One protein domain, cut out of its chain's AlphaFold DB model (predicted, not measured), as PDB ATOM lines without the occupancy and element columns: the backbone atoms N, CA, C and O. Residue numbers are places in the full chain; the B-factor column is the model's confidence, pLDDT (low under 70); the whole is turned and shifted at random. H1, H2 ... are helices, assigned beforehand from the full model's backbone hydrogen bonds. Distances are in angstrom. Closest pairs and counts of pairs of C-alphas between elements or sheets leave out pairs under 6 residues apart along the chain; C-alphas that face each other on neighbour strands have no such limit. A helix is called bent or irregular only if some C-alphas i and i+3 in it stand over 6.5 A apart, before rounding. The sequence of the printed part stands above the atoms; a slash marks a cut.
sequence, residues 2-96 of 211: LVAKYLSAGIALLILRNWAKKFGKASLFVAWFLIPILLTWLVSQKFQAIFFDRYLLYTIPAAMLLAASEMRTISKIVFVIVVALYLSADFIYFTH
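AT A GLANCE: This is residues 2 to 96 of the 211 residues of an uncharacterized protein of Candidatus Woesebacteria bacterium CG_4_10_14_0_2_um_filter_39_14 (UniProt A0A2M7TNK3). The domain is a flat V made of two helical pairs: the bent helix H2 with H3 folded back along it forms one limb, and H1 and H4, side by side and running opposite ways, form the other. The limbs meet where the last part of H1 reaches the last residues of H3, and the far end of H4, with residues 90 to 96, sticks out free. The printed part has 95 residues with four named helices, H1, H2, H3 and H4 in chain order, and no named strand; the class is all helix. It is only just loose, close to compact, with a radius of gyration of the C-alphas of 15.3 A, and it spans 46 by 41 by 18 A.

IN THESE COORDINATES: Begin with the longest helix, H2, residues 23 to 46. By its hydrogen bonds it was assigned as one helix, but it is bent: C-alphas 33 and 36 are 6.6 A apart. Find C-alpha 23 at (-31.769, 2.030, 6.857); from there arm H2a runs to residue 33 over 15.0 A, and arm H2b, residues 36 to 46, covers 15.6 A. H3, residues 52 to 68, is 25.0 A long, with a kink of 44 degrees near residue 59; it is only just irregular, with C-alphas 58 and 61 6.8 A apart. H1, residues 2 to 15, begins at C-alpha 2, (-0.810, 11.057, 5.619), and is 20.3 A long. H4, residues 73 to 95, runs 33.9 A to C-alpha 95 at (-1.700, 27.016, -0.316).

HOW THE PARTS SIT: Look first at the two arms, whose lines stand at a steep tilt of 43 degrees. H2a touches H3 at a shallow tilt of 22 degrees, opposite ways; the closest C-alphas are those of Phe 33 and Thr 59, 4.6 A apart. H2b and H3 form a helical hairpin at 25 degrees; H3 touches H2b with residues 52 to 59 alone, and the closest C-alphas, of Thr 40 and Phe 52, are 6.6 A apart. At the other end of H3, its residues 66 to 67 alone touch residues 10 to 14 of H1, at a steep tilt of 46 degrees, with the C-alphas of Leu 14 and Ala 67 closest at 6.2 A. H1 touches H4 at a shallow tilt of 28 degrees, opposite ways, closest at the C-alphas of Ala 9 and Val 82, 6.2 A. H3 and H4 are close but not clearly touching, with the C-alphas of Ala 68 and Phe 79 7.7 A apart. H4 is apart from both H2a and H2b. In H1, H2a and H2b every O i to N i+4 pair is within hydrogen-bond range; in H3 7 of 13 are, and in H4 17 of 19.

THE WHOLE: Look to Phe 47 and Thr 73 for the two C-alphas farthest apart, 46.1 A. The printed part has no cut; the links H2 to H3 and H3 to H4 are tight, and H1 to H2 is short. The mean pLDDT of the printed part is 86.4, and residues 2 to 6 are under 70.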
ATOM      1  N   LEU A   2       0.343  10.227   5.211       57.38
ATOM      2  CA  LEU A   2      -0.810  11.057   5.619       57.38
ATOM      3  C   LEU A   2      -2.158  10.584   5.041       57.38
ATOM      4  O   LEU A   2      -3.112  10.418   5.788       57.38
ATOM      5  N   VAL A   3      -2.209  10.260   3.745       56.09
ATOM      6  CA  VAL A   3      -3.426   9.768   3.061       56.09
ATOM      7  C   VAL A   3      -4.014   8.520   3.728       56.09
ATOM      8  O   VAL A   3      -5.218   8.447   3.944       56.09
ATOM      9  N   ALA A   4      -3.159   7.574   4.135       60.31
ATOM     10  CA  ALA A   4      -3.590   6.380   4.856       60.31
ATOM     11  C   ALA A   4      -4.253   6.736   6.198       60.31
ATOM     12  O   ALA A   4      -5.309   6.198   6.504       60.31
ATOM     13  N   LYS A   5      -3.697   7.700   6.950       62.75
ATOM     14  CA  LYS A   5      -4.259   8.161   8.232       62.75
ATOM     15  C   LYS A   5      -5.627   8.837   8.062       62.75
ATOM     16  O   LYS A   5      -6.531   8.569   8.848       62.75
ATOM     17  N   TYR A   6      -5.800   9.668   7.030       68.56
ATOM     18  CA  TYR A   6      -7.084  10.326   6.740       68.56
ATOM     19  C   TYR A   6      -8.162   9.323   6.317       68.56
ATOM     20  O   TYR A   6      -9.283   9.361   6.827       68.56
ATOM     21  N   LEU A   7      -7.795   8.368   5.457       71.25
ATOM     22  CA  LEU A   7      -8.684   7.295   5.022       71.25
ATOM     23  C   LEU A   7      -9.147   6.432   6.208       71.25
ATOM     24  O   LEU A   7     -10.336   6.136   6.324       71.25
ATOM     25  N   SER A   8      -8.241   6.089   7.130       76.06
ATOM     26  CA  SER A   8      -8.588   5.346   8.350       76.06
ATOM     27  C   SER A   8      -9.596   6.093   9.229       76.06
ATOM     28  O   SER A   8     -10.494   5.467   9.791       76.06
ATOM     29  N   ALA A   9      -9.488   7.422   9.326       76.31
ATOM     30  CA  ALA A   9     -10.379   8.238  10.148       76.31
ATOM     31  C   ALA A   9     -11.796   8.346   9.547       76.31
ATOM     32  O   ALA A   9     -12.785   8.221  10.272       76.31
ATOM     33  N   GLY A  10     -11.908   8.490   8.221       81.19
ATOM     34  CA  GLY A  10     -13.197   8.450   7.519       81.19
ATOM     35  C   GLY A  10     -13.890   7.085   7.624       81.19
ATOM     36  O   GLY A  10     -15.090   7.013   7.893       81.19
ATOM     37  N   ILE A  11     -13.132   5.991   7.501       84.06
ATOM     38  CA  ILE A  11     -13.656   4.626   7.675       84.06
ATOM     39  C   ILE A  11     -14.125   4.398   9.116       84.06
ATOM     40  O   ILE A  11     -15.221   3.878   9.326       84.06
ATOM     41  N   ALA A  12     -13.344   4.827  10.114       83.56
ATOM     42  CA  ALA A  12     -13.733   4.721  11.519       83.56
ATOM     43  C   ALA A  12     -15.069   5.428  11.793       83.56
ATOM     44  O   ALA A  12     -15.929   4.903  12.501       83.56
ATOM     45  N   LEU A  13     -15.284   6.588  11.174       86.38
ATOM     46  CA  LEU A  13     -16.522   7.345  11.298       86.38
ATOM     47  C   LEU A  13     -17.731   6.603  10.704       86.38
ATOM     48  O   LEU A  13     -18.795   6.570  11.325       86.38
ATOM     49  N   LEU A  14     -17.552   5.939   9.558       87.06
ATOM     50  CA  LEU A  14     -18.579   5.081   8.960       87.06
ATOM     51  C   LEU A  14     -18.865   3.831   9.804       87.06
ATOM     52  O   LEU A  14     -20.023   3.439   9.925       87.06
ATOM     53  N   ILE A  15     -17.855   3.224  10.434       87.25
ATOM     54  CA  ILE A  15     -18.043   2.071  11.335       87.25
ATOM     55  C   ILE A  15     -18.840   2.476  12.584       87.25
ATOM     56  O   ILE A  15     -19.735   1.754  13.021       87.25
ATOM     57  N   LEU A  16     -18.552   3.653  13.145       87.94
ATOM     58  CA  LEU A  16     -19.216   4.165  14.348       87.94
ATOM     59  C   LEU A  16     -20.623   4.735  14.083       87.94
ATOM     60  O   LEU A  16     -21.314   5.138  15.026       87.94
ATOM     61  N   ARG A  17     -21.057   4.798  12.823       89.56
ATOM     62  CA  ARG A  17     -22.395   5.248  12.426       89.56
ATOM     63  C   ARG A  17     -23.469   4.248  12.868       89.56
ATOM     64  O   ARG A  17     -23.269   3.035  12.842       89.56
ATOM     65  N   ASN A  18     -24.656   4.730  13.243       90.50
ATOM     66  CA  ASN A  18     -25.779   3.845  13.549       90.50
ATOM     67  C   ASN A  18     -26.531   3.411  12.277       90.50
ATOM     68  O   ASN A  18     -27.527   4.019  11.891       90.50
ATOM     69  N   TRP A  19     -26.069   2.332  11.643       90.19
ATOM     70  CA  TRP A  19     -26.631   1.808  10.391       90.19
ATOM     71  C   TRP A  19     -28.070   1.293  10.485       90.19
ATOM     72  O   TRP A  19     -28.797   1.353   9.495       90.19
ATOM     73  N   ALA A  20     -28.496   0.829  11.661       87.44
ATOM     74  CA  ALA A  20     -29.851   0.315  11.862       87.44
ATOM     75  C   ALA A  20     -30.908   1.429  11.787       87.44
ATOM     76  O   ALA A  20     -32.060   1.195  11.418       87.44
ATOM     77  N   LYS A  21     -30.528   2.669  12.111       87.88
ATOM     78  CA  LYS A  21     -31.454   3.798  12.131       87.88
ATOM     79  C   LYS A  21     -31.652   4.353  10.719       87.88
ATOM     80  O   LYS A  21     -30.704   4.778  10.066       87.88
ATOM     81  N   LYS A  22     -32.911   4.385  10.265       87.12
ATOM     82  CA  LYS A  22     -33.316   4.871   8.929       87.12
ATOM     83  C   LYS A  22     -32.554   4.187   7.783       87.12
ATOM     84  O   LYS A  22     -32.079   4.853   6.860       87.12
ATOM     85  N   PHE A  23     -32.482   2.857   7.833       89.81
ATOM     86  CA  PHE A  23     -31.769   2.030   6.857       89.81
ATOM     87  C   PHE A  23     -32.075   2.397   5.395       89.81
ATOM     88  O   PHE A  23     -31.145   2.573   4.621       89.81
ATOM     89  N   GLY A  24     -33.344   2.633   5.032       91.00
ATOM     90  CA  GLY A  24     -33.717   2.995   3.655       91.00
ATOM     91  C   GLY A  24     -33.087   4.298   3.135       91.00
ATOM     92  O   GLY A  24     -32.775   4.411   1.955       91.00
ATOM     93  N   LYS A  25     -32.841   5.285   4.007       90.12
ATOM     94  CA  LYS A  25     -32.112   6.508   3.617       90.12
ATOM     95  C   LYS A  25     -30.608   6.249   3.526       90.12
ATOM     96  O   LYS A  25     -29.942   6.787   2.651       90.12
ATOM     97  N   ALA A  26     -30.079   5.416   4.421       92.62
ATOM     98  CA  ALA A  26     -28.673   5.029   4.397       92.62
ATOM     99  C   ALA A  26     -28.329   4.229   3.132       92.62
ATOM    100  O   ALA A  26     -27.310   4.505   2.507       92.62
ATOM    101  N   SER A  27     -29.186   3.290   2.723       92.94
ATOM    102  CA  SER A  27     -28.997   2.505   1.503       92.94
ATOM    103  C   SER A  27     -29.038   3.379   0.252       92.94
ATOM    104  O   SER A  27     -28.212   3.180  -0.632       92.94
ATOM    105  N   LEU A  28     -29.911   4.394   0.205       95.56
ATOM    106  CA  LEU A  28     -29.921   5.381  -0.877       95.56
ATOM    107  C   LEU A  28     -28.576   6.111  -0.991       95.56
ATOM    108  O   LEU A  28     -28.040   6.231  -2.088       95.56
ATOM    109  N   PHE A  29     -28.004   6.577   0.123       94.75
ATOM    110  CA  PHE A  29     -26.707   7.257   0.082       94.75
ATOM    111  C   PHE A  29     -25.555   6.305  -0.247       94.75
ATOM    112  O   PHE A  29     -24.650   6.688  -0.978       94.75
ATOM    113  N   VAL A  30     -25.591   5.058   0.229       94.69
ATOM    114  CA  VAL A  30     -24.609   4.037  -0.169       94.69
ATOM    115  C   VAL A  30     -24.703   3.759  -1.667       94.69
ATOM    116  O   VAL A  30     -23.679   3.714  -2.339       94.69
ATOM    117  N   ALA A  31     -25.915   3.634  -2.211       95.94
ATOM    118  CA  ALA A  31     -26.125   3.471  -3.641       95.94
ATOM    119  C   ALA A  31     -25.616   4.695  -4.417       95.94
ATOM    120  O   ALA A  31     -24.874   4.534  -5.376       95.94
ATOM    121  N   TRP A  32     -25.922   5.916  -3.971       95.81
ATOM    122  CA  TRP A  32     -25.408   7.141  -4.592       95.81
ATOM    123  C   TRP A  32     -23.874   7.236  -4.523       95.81
ATOM    124  O   TRP A  32     -23.244   7.705  -5.464       95.81
ATOM    125  N   PHE A  33     -23.246   6.733  -3.462       94.38
ATOM    126  CA  PHE A  33     -21.790   6.661  -3.370       94.38
ATOM    127  C   PHE A  33     -21.195   5.601  -4.315       94.38
ATOM    128  O   PHE A  33     -20.243   5.882  -5.037       94.38
ATOM    129  N   LEU A  34     -21.759   4.389  -4.338       94.94
ATOM    130  CA  LEU A  34     -21.189   3.245  -5.057       94.94
ATOM    131  C   LEU A  34     -21.531   3.220  -6.548       94.94
ATOM    132  O   LEU A  34     -20.692   2.818  -7.349       94.94
ATOM    133  N   ILE A  35     -22.737   3.632  -6.944       94.75
ATOM    134  CA  ILE A  35     -23.194   3.545  -8.337       94.75
ATOM    135  C   ILE A  35     -22.272   4.324  -9.284       94.75
ATOM    136  O   ILE A  35     -21.841   3.725 -10.266       94.75
ATOM    137  N   PRO A  36     -21.893   5.594  -9.029       91.88
ATOM    138  CA  PRO A  36     -20.972   6.306  -9.910       91.88
ATOM    139  C   PRO A  36     -19.619   5.598 -10.039       91.88
ATOM    140  O   PRO A  36     -19.095   5.502 -11.146       91.88
ATOM    141  N   ILE A  37     -19.086   5.046  -8.942       91.00
ATOM    142  CA  ILE A  37     -17.817   4.297  -8.920       91.00
ATOM    143  C   ILE A  37     -17.917   3.046  -9.795       91.00
ATOM    144  O   ILE A  37     -17.085   2.821 -10.670       91.00
ATOM    145  N   LEU A  38     -18.957   2.240  -9.583       91.81
ATOM    146  CA  LEU A  38     -19.158   0.994 -10.316       91.81
ATOM    147  C   LEU A  38     -19.467   1.248 -11.789       91.81
ATOM    148  O   LEU A  38     -18.911   0.566 -12.641       91.81
ATOM    149  N   LEU A  39     -20.309   2.233 -12.108       90.38
ATOM    150  CA  LEU A  39     -20.636   2.574 -13.491       90.38
ATOM    151  C   LEU A  39     -19.410   3.088 -14.238       90.38
ATOM    152  O   LEU A  39     -19.133   2.622 -15.336       90.38
ATOM    153  N   THR A  40     -18.648   4.008 -13.651       87.94
ATOM    154  CA  THR A  40     -17.431   4.530 -14.294       87.94
ATOM    155  C   THR A  40     -16.380   3.448 -14.480       87.94
ATOM    156  O   THR A  40     -15.762   3.388 -15.540       87.94
ATOM    157  N   TRP A  41     -16.227   2.547 -13.509       85.56
ATOM    158  CA  TRP A  41     -15.374   1.374 -13.660       85.56
ATOM    159  C   TRP A  41     -15.879   0.431 -14.763       85.56
ATOM    160  O   TRP A  41     -15.115   0.060 -15.647       85.56
ATOM    161  N   LEU A  42     -17.168   0.083 -14.784       87.56
ATOM    162  CA  LEU A  42     -17.746  -0.798 -15.807       87.56
ATOM    163  C   LEU A  42     -17.610  -0.215 -17.215       87.56
ATOM    164  O   LEU A  42     -17.243  -0.932 -18.148       87.56
ATOM    165  N   VAL A  43     -17.876   1.084 -17.372       85.94
ATOM    166  CA  VAL A  43     -17.721   1.754 -18.665       85.94
ATOM    167  C   VAL A  43     -16.242   1.785 -19.066       85.94
ATOM    168  O   VAL A  43     -15.936   1.544 -20.238       85.94
ATOM    169  N   SER A  44     -15.319   1.977 -18.115       80.75
ATOM    170  CA  SER A  44     -13.883   1.943 -18.413       80.75
ATOM    171  C   SER A  44     -13.377   0.563 -18.832       80.75
ATOM    172  O   SER A  44     -12.474   0.482 -19.659       80.75
ATOM    173  N   GLN A  45     -13.981  -0.522 -18.334       79.62
ATOM    174  CA  GLN A  45     -13.606  -1.887 -18.728       79.62
ATOM    175  C   GLN A  45     -14.042  -2.262 -20.150       79.62
ATOM    176  O   GLN A  45     -13.474  -3.186 -20.733       79.62
ATOM    177  N   LYS A  46     -15.095  -1.632 -20.687       80.06
ATOM    178  CA  LYS A  46     -15.755  -2.093 -21.924       80.06
ATOM    179  C   LYS A  46     -15.701  -1.113 -23.091       80.06
ATOM    180  O   LYS A  46     -15.809  -1.572 -24.222       80.06
ATOM    181  N   PHE A  47     -15.557   0.190 -22.843       79.00
ATOM    182  CA  PHE A  47     -15.730   1.202 -23.891       79.00
ATOM    183  C   PHE A  47     -14.486   2.055 -24.128       79.00
ATOM    184  O   PHE A  47     -13.949   2.047 -25.230       79.00
ATOM    185  N   GLN A  48     -14.041   2.818 -23.130       74.94
ATOM    186  CA  GLN A  48     -12.939   3.773 -23.291       74.94
ATOM    187  C   GLN A  48     -12.296   4.120 -21.951       74.94
ATOM    188  O   GLN A  48     -12.922   3.975 -20.902       74.94
ATOM    189  N   ALA A  49     -11.071   4.645 -21.976       74.12
ATOM    190  CA  ALA A  49     -10.452   5.203 -20.779       74.12
ATOM    191  C   ALA A  49     -11.257   6.409 -20.269       74.12
ATOM    192  O   ALA A  49     -11.616   7.306 -21.031       74.12
ATOM    193  N   ILE A  50     -11.542   6.428 -18.966       75.25
ATOM    194  CA  ILE A  50     -12.332   7.478 -18.321       75.25
ATOM    195  C   ILE A  50     -11.456   8.237 -17.336       75.25
ATOM    196  O   ILE A  50     -10.727   7.645 -16.538       75.25
ATOM    197  N   PHE A  51     -11.605   9.563 -17.319       76.06
ATOM    198  CA  PHE A  51     -11.015  10.405 -16.287       76.06
ATOM    199  C   PHE A  51     -11.768  10.280 -14.952       76.06
ATOM    200  O   PHE A  51     -12.510  11.169 -14.541       76.06
ATOM    201  N   PHE A  52     -11.619   9.131 -14.304       76.62
ATOM    202  CA  PHE A  52     -12.447   8.694 -13.180       76.62
ATOM    203  C   PHE A  52     -12.378   9.605 -11.951       76.62
ATOM    204  O   PHE A  52     -13.421   9.809 -11.340       76.62
ATOM    205  N   ASP A  53     -11.253  10.271 -11.669       78.06
ATOM    206  CA  ASP A  53     -11.160  11.269 -10.587       78.06
ATOM    207  C   ASP A  53     -12.240  12.352 -10.694       78.06
ATOM    208  O   ASP A  53     -12.849  12.745  -9.699       78.06
ATOM    209  N   ARG A  54     -12.555  12.796 -11.920       80.31
ATOM    210  CA  ARG A  54     -13.616  13.785 -12.151       80.31
ATOM    211  C   ARG A  54     -15.000  13.223 -11.839       80.31
ATOM    212  O   ARG A  54     -15.869  13.964 -11.392       80.31
ATOM    213  N   TYR A  55     -15.219  11.932 -12.058       83.50
ATOM    214  CA  TYR A  55     -16.500  11.300 -11.752       83.50
ATOM    215  C   TYR A  55     -16.634  10.928 -10.272       83.50
ATOM    216  O   TYR A  55     -17.750  10.870  -9.758       83.50
ATOM    217  N   LEU A  56     -15.522  10.763  -9.551       85.94
ATOM    218  CA  LEU A  56     -15.556  10.603  -8.098       85.94
ATOM    219  C   LEU A  56     -16.138  11.829  -7.383       85.94
ATOM    220  O   LEU A  56     -16.680  11.682  -6.289       85.94
ATOM    221  N   LEU A  57     -16.133  13.012  -8.012       89.25
ATOM    222  CA  LEU A  57     -16.796  14.207  -7.479       89.25
ATOM    223  C   LEU A  57     -18.283  13.965  -7.173       89.25
ATOM    224  O   LEU A  57     -18.796  14.481  -6.182       89.25
ATOM    225  N   TYR A  58     -18.962  13.122  -7.959       91.38
ATOM    226  CA  TYR A  58     -20.370  12.775  -7.733       91.38
ATOM    227  C   TYR A  58     -20.594  11.911  -6.486       91.38
ATOM    228  O   TYR A  58     -21.722  11.817  -6.005       91.38
ATOM    229  N   THR A  59     -19.538  11.296  -5.949       93.00
ATOM    230  CA  THR A  59     -19.602  10.451  -4.747       93.00
ATOM    231  C   THR A  59     -19.443  11.269  -3.461       93.00
ATOM    232  O   THR A  59     -19.903  10.842  -2.400       93.00
ATOM    233  N   ILE A  60     -18.849  12.469  -3.549       91.25
ATOM    234  CA  ILE A  60     -18.540  13.328  -2.396       91.25
ATOM    235  C   ILE A  60     -19.802  13.687  -1.593       91.25
ATOM    236  O   ILE A  60     -19.801  13.440  -0.385       91.25
ATOM    237  N   PRO A  61     -20.904  14.190  -2.193       94.12
ATOM    238  CA  PRO A  61     -22.091  14.556  -1.416       94.12
ATOM    239  C   PRO A  61     -22.680  13.368  -0.645       94.12
ATOM    240  O   PRO A  61     -23.026  13.494   0.528       94.12
ATOM    241  N   ALA A  62     -22.737  12.191  -1.275       94.38
ATOM    242  CA  ALA A  62     -23.229  10.971  -0.647       94.38
ATOM    243  C   ALA A  62     -22.346  10.537   0.533       94.38
ATOM    244  O   ALA A  62     -22.862  10.215   1.606       94.38
ATOM    245  N   ALA A  63     -21.020  10.589   0.366       91.25
ATOM    246  CA  ALA A  63     -20.065  10.295   1.431       91.25
ATOM    247  C   ALA A  63     -20.208  11.269   2.613       91.25
ATOM    248  O   ALA A  63     -20.241  10.837   3.767       91.25
ATOM    249  N   MET A  64     -20.367  12.569   2.341       90.44
ATOM    250  CA  MET A  64     -20.568  13.591   3.375       90.44
ATOM    251  C   MET A  64     -21.880  13.382   4.143       90.44
ATOM    252  O   MET A  64     -21.893  13.452   5.372       90.44
ATOM    253  N   LEU A  65     -22.977  13.071   3.445       92.81
ATOM    254  CA  LEU A  65     -24.273  12.782   4.072       92.81
ATOM    255  C   LEU A  65     -24.237  11.495   4.904       92.81
ATOM    256  O   LEU A  65     -24.830  11.435   5.985       92.81
ATOM    257  N   LEU A  66     -23.525  10.463   4.441       91.94
ATOM    258  CA  LEU A  66     -23.294   9.252   5.229       91.94
ATOM    259  C   LEU A  66     -22.509   9.563   6.501       91.94
ATOM    260  O   LEU A  66     -22.936   9.142   7.575       91.94
ATOM    261  N   ALA A  67     -21.432  10.338   6.392       88.75
ATOM    262  CA  ALA A  67     -20.599  10.722   7.525       88.75
ATOM    263  C   ALA A  67     -21.364  11.563   8.565       88.75
ATOM    264  O   ALA A  67     -21.282  11.308   9.764       88.75
ATOM    265  N   ALA A  68     -22.156  12.541   8.126       89.75
ATOM    266  CA  ALA A  68     -22.846  13.461   9.032       89.75
ATOM    267  C   ALA A  68     -24.175  12.919   9.605       89.75
ATOM    268  O   ALA A  68     -24.764  13.541  10.491       89.75
ATOM    269  N   SER A  69     -24.690  11.784   9.115       90.56
ATOM    270  CA  SER A  69     -26.019  11.276   9.498       90.56
ATOM    271  C   SER A  69     -25.981  10.167  10.548       90.56
ATOM    272  O   SER A  69     -25.091   9.324  10.562       90.56
ATOM    273  N   GLU A  70     -27.012  10.135  11.404       90.81
ATOM    274  CA  GLU A  70     -27.272   9.059  12.380       90.81
ATOM    275  C   GLU A  70     -26.035   8.664  13.220       90.81
ATOM    276  O   GLU A  70     -25.777   7.493  13.516       90.81
ATOM    277  N   MET A  71     -25.264   9.682  13.611       88.19
ATOM    278  CA  MET A  71     -24.077   9.561  14.453       88.19
ATOM    279  C   MET A  71     -24.439   9.139  15.884       88.19
ATOM    280  O   MET A  71     -25.411   9.628  16.467       88.19
ATOM    281  N   ARG A  72     -23.616   8.275  16.491       87.56
ATOM    282  CA  ARG A  72     -23.640   8.028  17.942       87.56
ATOM    283  C   ARG A  72     -22.926   9.180  18.658       87.56
ATOM    284  O   ARG A  72     -22.159   9.914  18.039       87.56
ATOM    285  N   THR A  73     -23.140   9.340  19.964       84.94
ATOM    286  CA  THR A  73     -22.520  10.431  20.744       84.94
ATOM    287  C   THR A  73     -20.995  10.443  20.614       84.94
ATOM    288  O   THR A  73     -20.423  11.491  20.332       84.94
ATOM    289  N   ILE A  74     -20.349   9.275  20.711       83.00
ATOM    290  CA  ILE A  74     -18.894   9.142  20.537       83.00
ATOM    291  C   ILE A  74     -18.430   9.499  19.115       83.00
ATOM    292  O   ILE A  74     -17.365  10.085  18.937       83.00
ATOM    293  N   SER A  75     -19.259   9.236  18.099       86.38
ATOM    294  CA  SER A  75     -18.950   9.537  16.698       86.38
ATOM    295  C   SER A  75     -18.885  11.042  16.425       86.38
ATOM    296  O   SER A  75     -18.212  11.441  15.483       86.38
ATOM    297  N   LYS A  76     -19.529  11.888  17.245       87.81
ATOM    298  CA  LYS A  76     -19.473  13.354  17.090       87.81
ATOM    299  C   LYS A  76     -18.072  13.909  17.347       87.81
ATOM    300  O   LYS A  76     -17.619  14.778  16.613       87.81
ATOM    301  N   ILE A  77     -17.378  13.391  18.363       88.38
ATOM    302  CA  ILE A  77     -15.997  13.794  18.671       88.38
ATOM    303  C   ILE A  77     -15.079  13.376  17.518       88.38
ATOM    304  O   ILE A  77     -14.311  14.188  17.008       88.38
ATOM    305  N   VAL A  78     -15.225  12.132  17.049       87.12
ATOM    306  CA  VAL A  78     -14.480  11.618  15.890       87.12
ATOM    307  C   VAL A  78     -14.763  12.455  14.640       87.12
ATOM    308  O   VAL A  78     -13.834  12.793  13.918       87.12
ATOM    309  N   PHE A  79     -16.016  12.858  14.414       89.94
ATOM    310  CA  PHE A  79     -16.403  13.729  13.305       89.94
ATOM    311  C   PHE A  79     -15.680  15.074  13.332       89.94
ATOM    312  O   PHE A  79     -15.116  15.469  12.316       89.94
ATOM    313  N   VAL A  80     -15.629  15.753  14.482       91.12
ATOM    314  CA  VAL A  80     -14.909  17.033  14.607       91.12
ATOM    315  C   VAL A  80     -13.420  16.862  14.297       91.12
ATOM    316  O   VAL A  80     -12.858  17.667  13.557       91.12
ATOM    317  N   ILE A  81     -12.796  15.791  14.800       88.75
ATOM    318  CA  ILE A  81     -11.388  15.479  14.515       88.75
ATOM    319  C   ILE A  81     -11.182  15.247  13.015       88.75
ATOM    320  O   ILE A  81     -10.262  15.813  12.427       88.75
ATOM    321  N   VAL A  82     -12.049  14.452  12.383       88.25
ATOM    322  CA  VAL A  82     -12.007  14.185  10.939       88.25
ATOM    323  C   VAL A  82     -12.126  15.489  10.150       88.25
ATOM    324  O   VAL A  82     -11.283  15.757   9.300       88.25
ATOM    325  N   VAL A  83     -13.110  16.337  10.458       91.12
ATOM    326  CA  VAL A  83     -13.298  17.623   9.770       91.12
ATOM    327  C   VAL A  83     -12.072  18.524   9.926       91.12
ATOM    328  O   VAL A  83     -11.587  19.051   8.929       91.12
ATOM    329  N   ALA A  84     -11.524  18.664  11.136       91.50
ATOM    330  CA  ALA A  84     -10.326  19.474  11.368       91.50
ATOM    331  C   ALA A  84      -9.115  18.958  10.568       91.50
ATOM    332  O   ALA A  84      -8.362  19.745   9.990       91.50
ATOM    333  N   LEU A  85      -8.953  17.634  10.495       89.88
ATOM    334  CA  LEU A  85      -7.905  16.976   9.718       89.88
ATOM    335  C   LEU A  85      -8.041  17.235   8.212       89.88
ATOM    336  O   LEU A  85      -7.044  17.588   7.580       89.88
ATOM    337  N   TYR A  86      -9.248  17.095   7.653       88.06
ATOM    338  CA  TYR A  86      -9.508  17.365   6.236       88.06
ATOM    339  C   TYR A  86      -9.341  18.850   5.901       88.06
ATOM    340  O   TYR A  86      -8.629  19.161   4.956       88.06
ATOM    341  N   LEU A  87      -9.873  19.769   6.714       92.00
ATOM    342  CA  LEU A  87      -9.686  21.211   6.501       92.00
ATOM    343  C   LEU A  87      -8.208  21.619   6.538       92.00
ATOM    344  O   LEU A  87      -7.774  22.445   5.740       92.00
ATOM    345  N   SER A  88      -7.424  21.022   7.438       91.25
ATOM    346  CA  SER A  88      -5.980  21.271   7.507       91.25
ATOM    347  C   SER A  88      -5.262  20.746   6.261       91.25
ATOM    348  O   SER A  88      -4.396  21.425   5.712       91.25
ATOM    349  N   ALA A  89      -5.628  19.547   5.798       88.38
ATOM    350  CA  ALA A  89      -5.077  18.964   4.579       88.38
ATOM    351  C   ALA A  89      -5.431  19.804   3.343       88.38
ATOM    352  O   ALA A  89      -4.544  20.109   2.545       88.38
ATOM    353  N   ASP A  90      -6.689  20.230   3.228       89.25
ATOM    354  CA  ASP A  90      -7.184  21.074   2.141       89.25
ATOM    355  C   ASP A  90      -6.484  22.433   2.139       89.25
ATOM    356  O   ASP A  90      -6.053  22.901   1.087       89.25
ATOM    357  N   PHE A  91      -6.290  23.045   3.314       92.69
ATOM    358  CA  PHE A  91      -5.551  24.299   3.438       92.69
ATOM    359  C   PHE A  91      -4.110  24.159   2.941       92.69
ATOM    360  O   PHE A  91      -3.652  24.979   2.144       92.69
ATOM    361  N   ILE A  92      -3.398  23.107   3.362       90.94
ATOM    362  CA  ILE A  92      -2.028  22.839   2.901       90.94
ATOM    363  C   ILE A  92      -2.016  22.610   1.389       90.94
ATOM    364  O   ILE A  92      -1.211  23.220   0.691       90.94
ATOM    365  N   TYR A  93      -2.921  21.779   0.872       86.56
ATOM    366  CA  TYR A  93      -2.998  21.467  -0.553       86.56
ATOM    367  C   TYR A  93      -3.282  22.710  -1.407       86.56
ATOM    368  O   TYR A  93      -2.666  22.901  -2.456       86.56
ATOM    369  N   PHE A  94      -4.185  23.577  -0.946       89.19
ATOM    370  CA  PHE A  94      -4.563  24.799  -1.650       89.19
ATOM    371  C   PHE A  94      -3.457  25.862  -1.623       89.19
ATOM    372  O   PHE A  94      -3.229  26.542  -2.620       89.19
ATOM    373  N   THR A  95      -2.758  26.003  -0.493       93.25
ATOM    374  CA  THR A  95      -1.700  27.016  -0.316       93.25
ATOM    375  C   THR A  95      -0.332  26.568  -0.830       93.25
ATOM    376  O   THR A  95       0.488  27.414  -1.177       93.25
ATOM    377  N   HIS A  96      -0.092  25.259  -0.936       89.44
ATOM    378  CA  HIS A  96       1.159  24.674  -1.423       89.44
ATOM    379  C   HIS A  96       0.881  23.699  -2.578       89.44
ATOM    380  O   HIS A  96       1.125  22.494  -2.450       89.44
TER     381      HIS A  96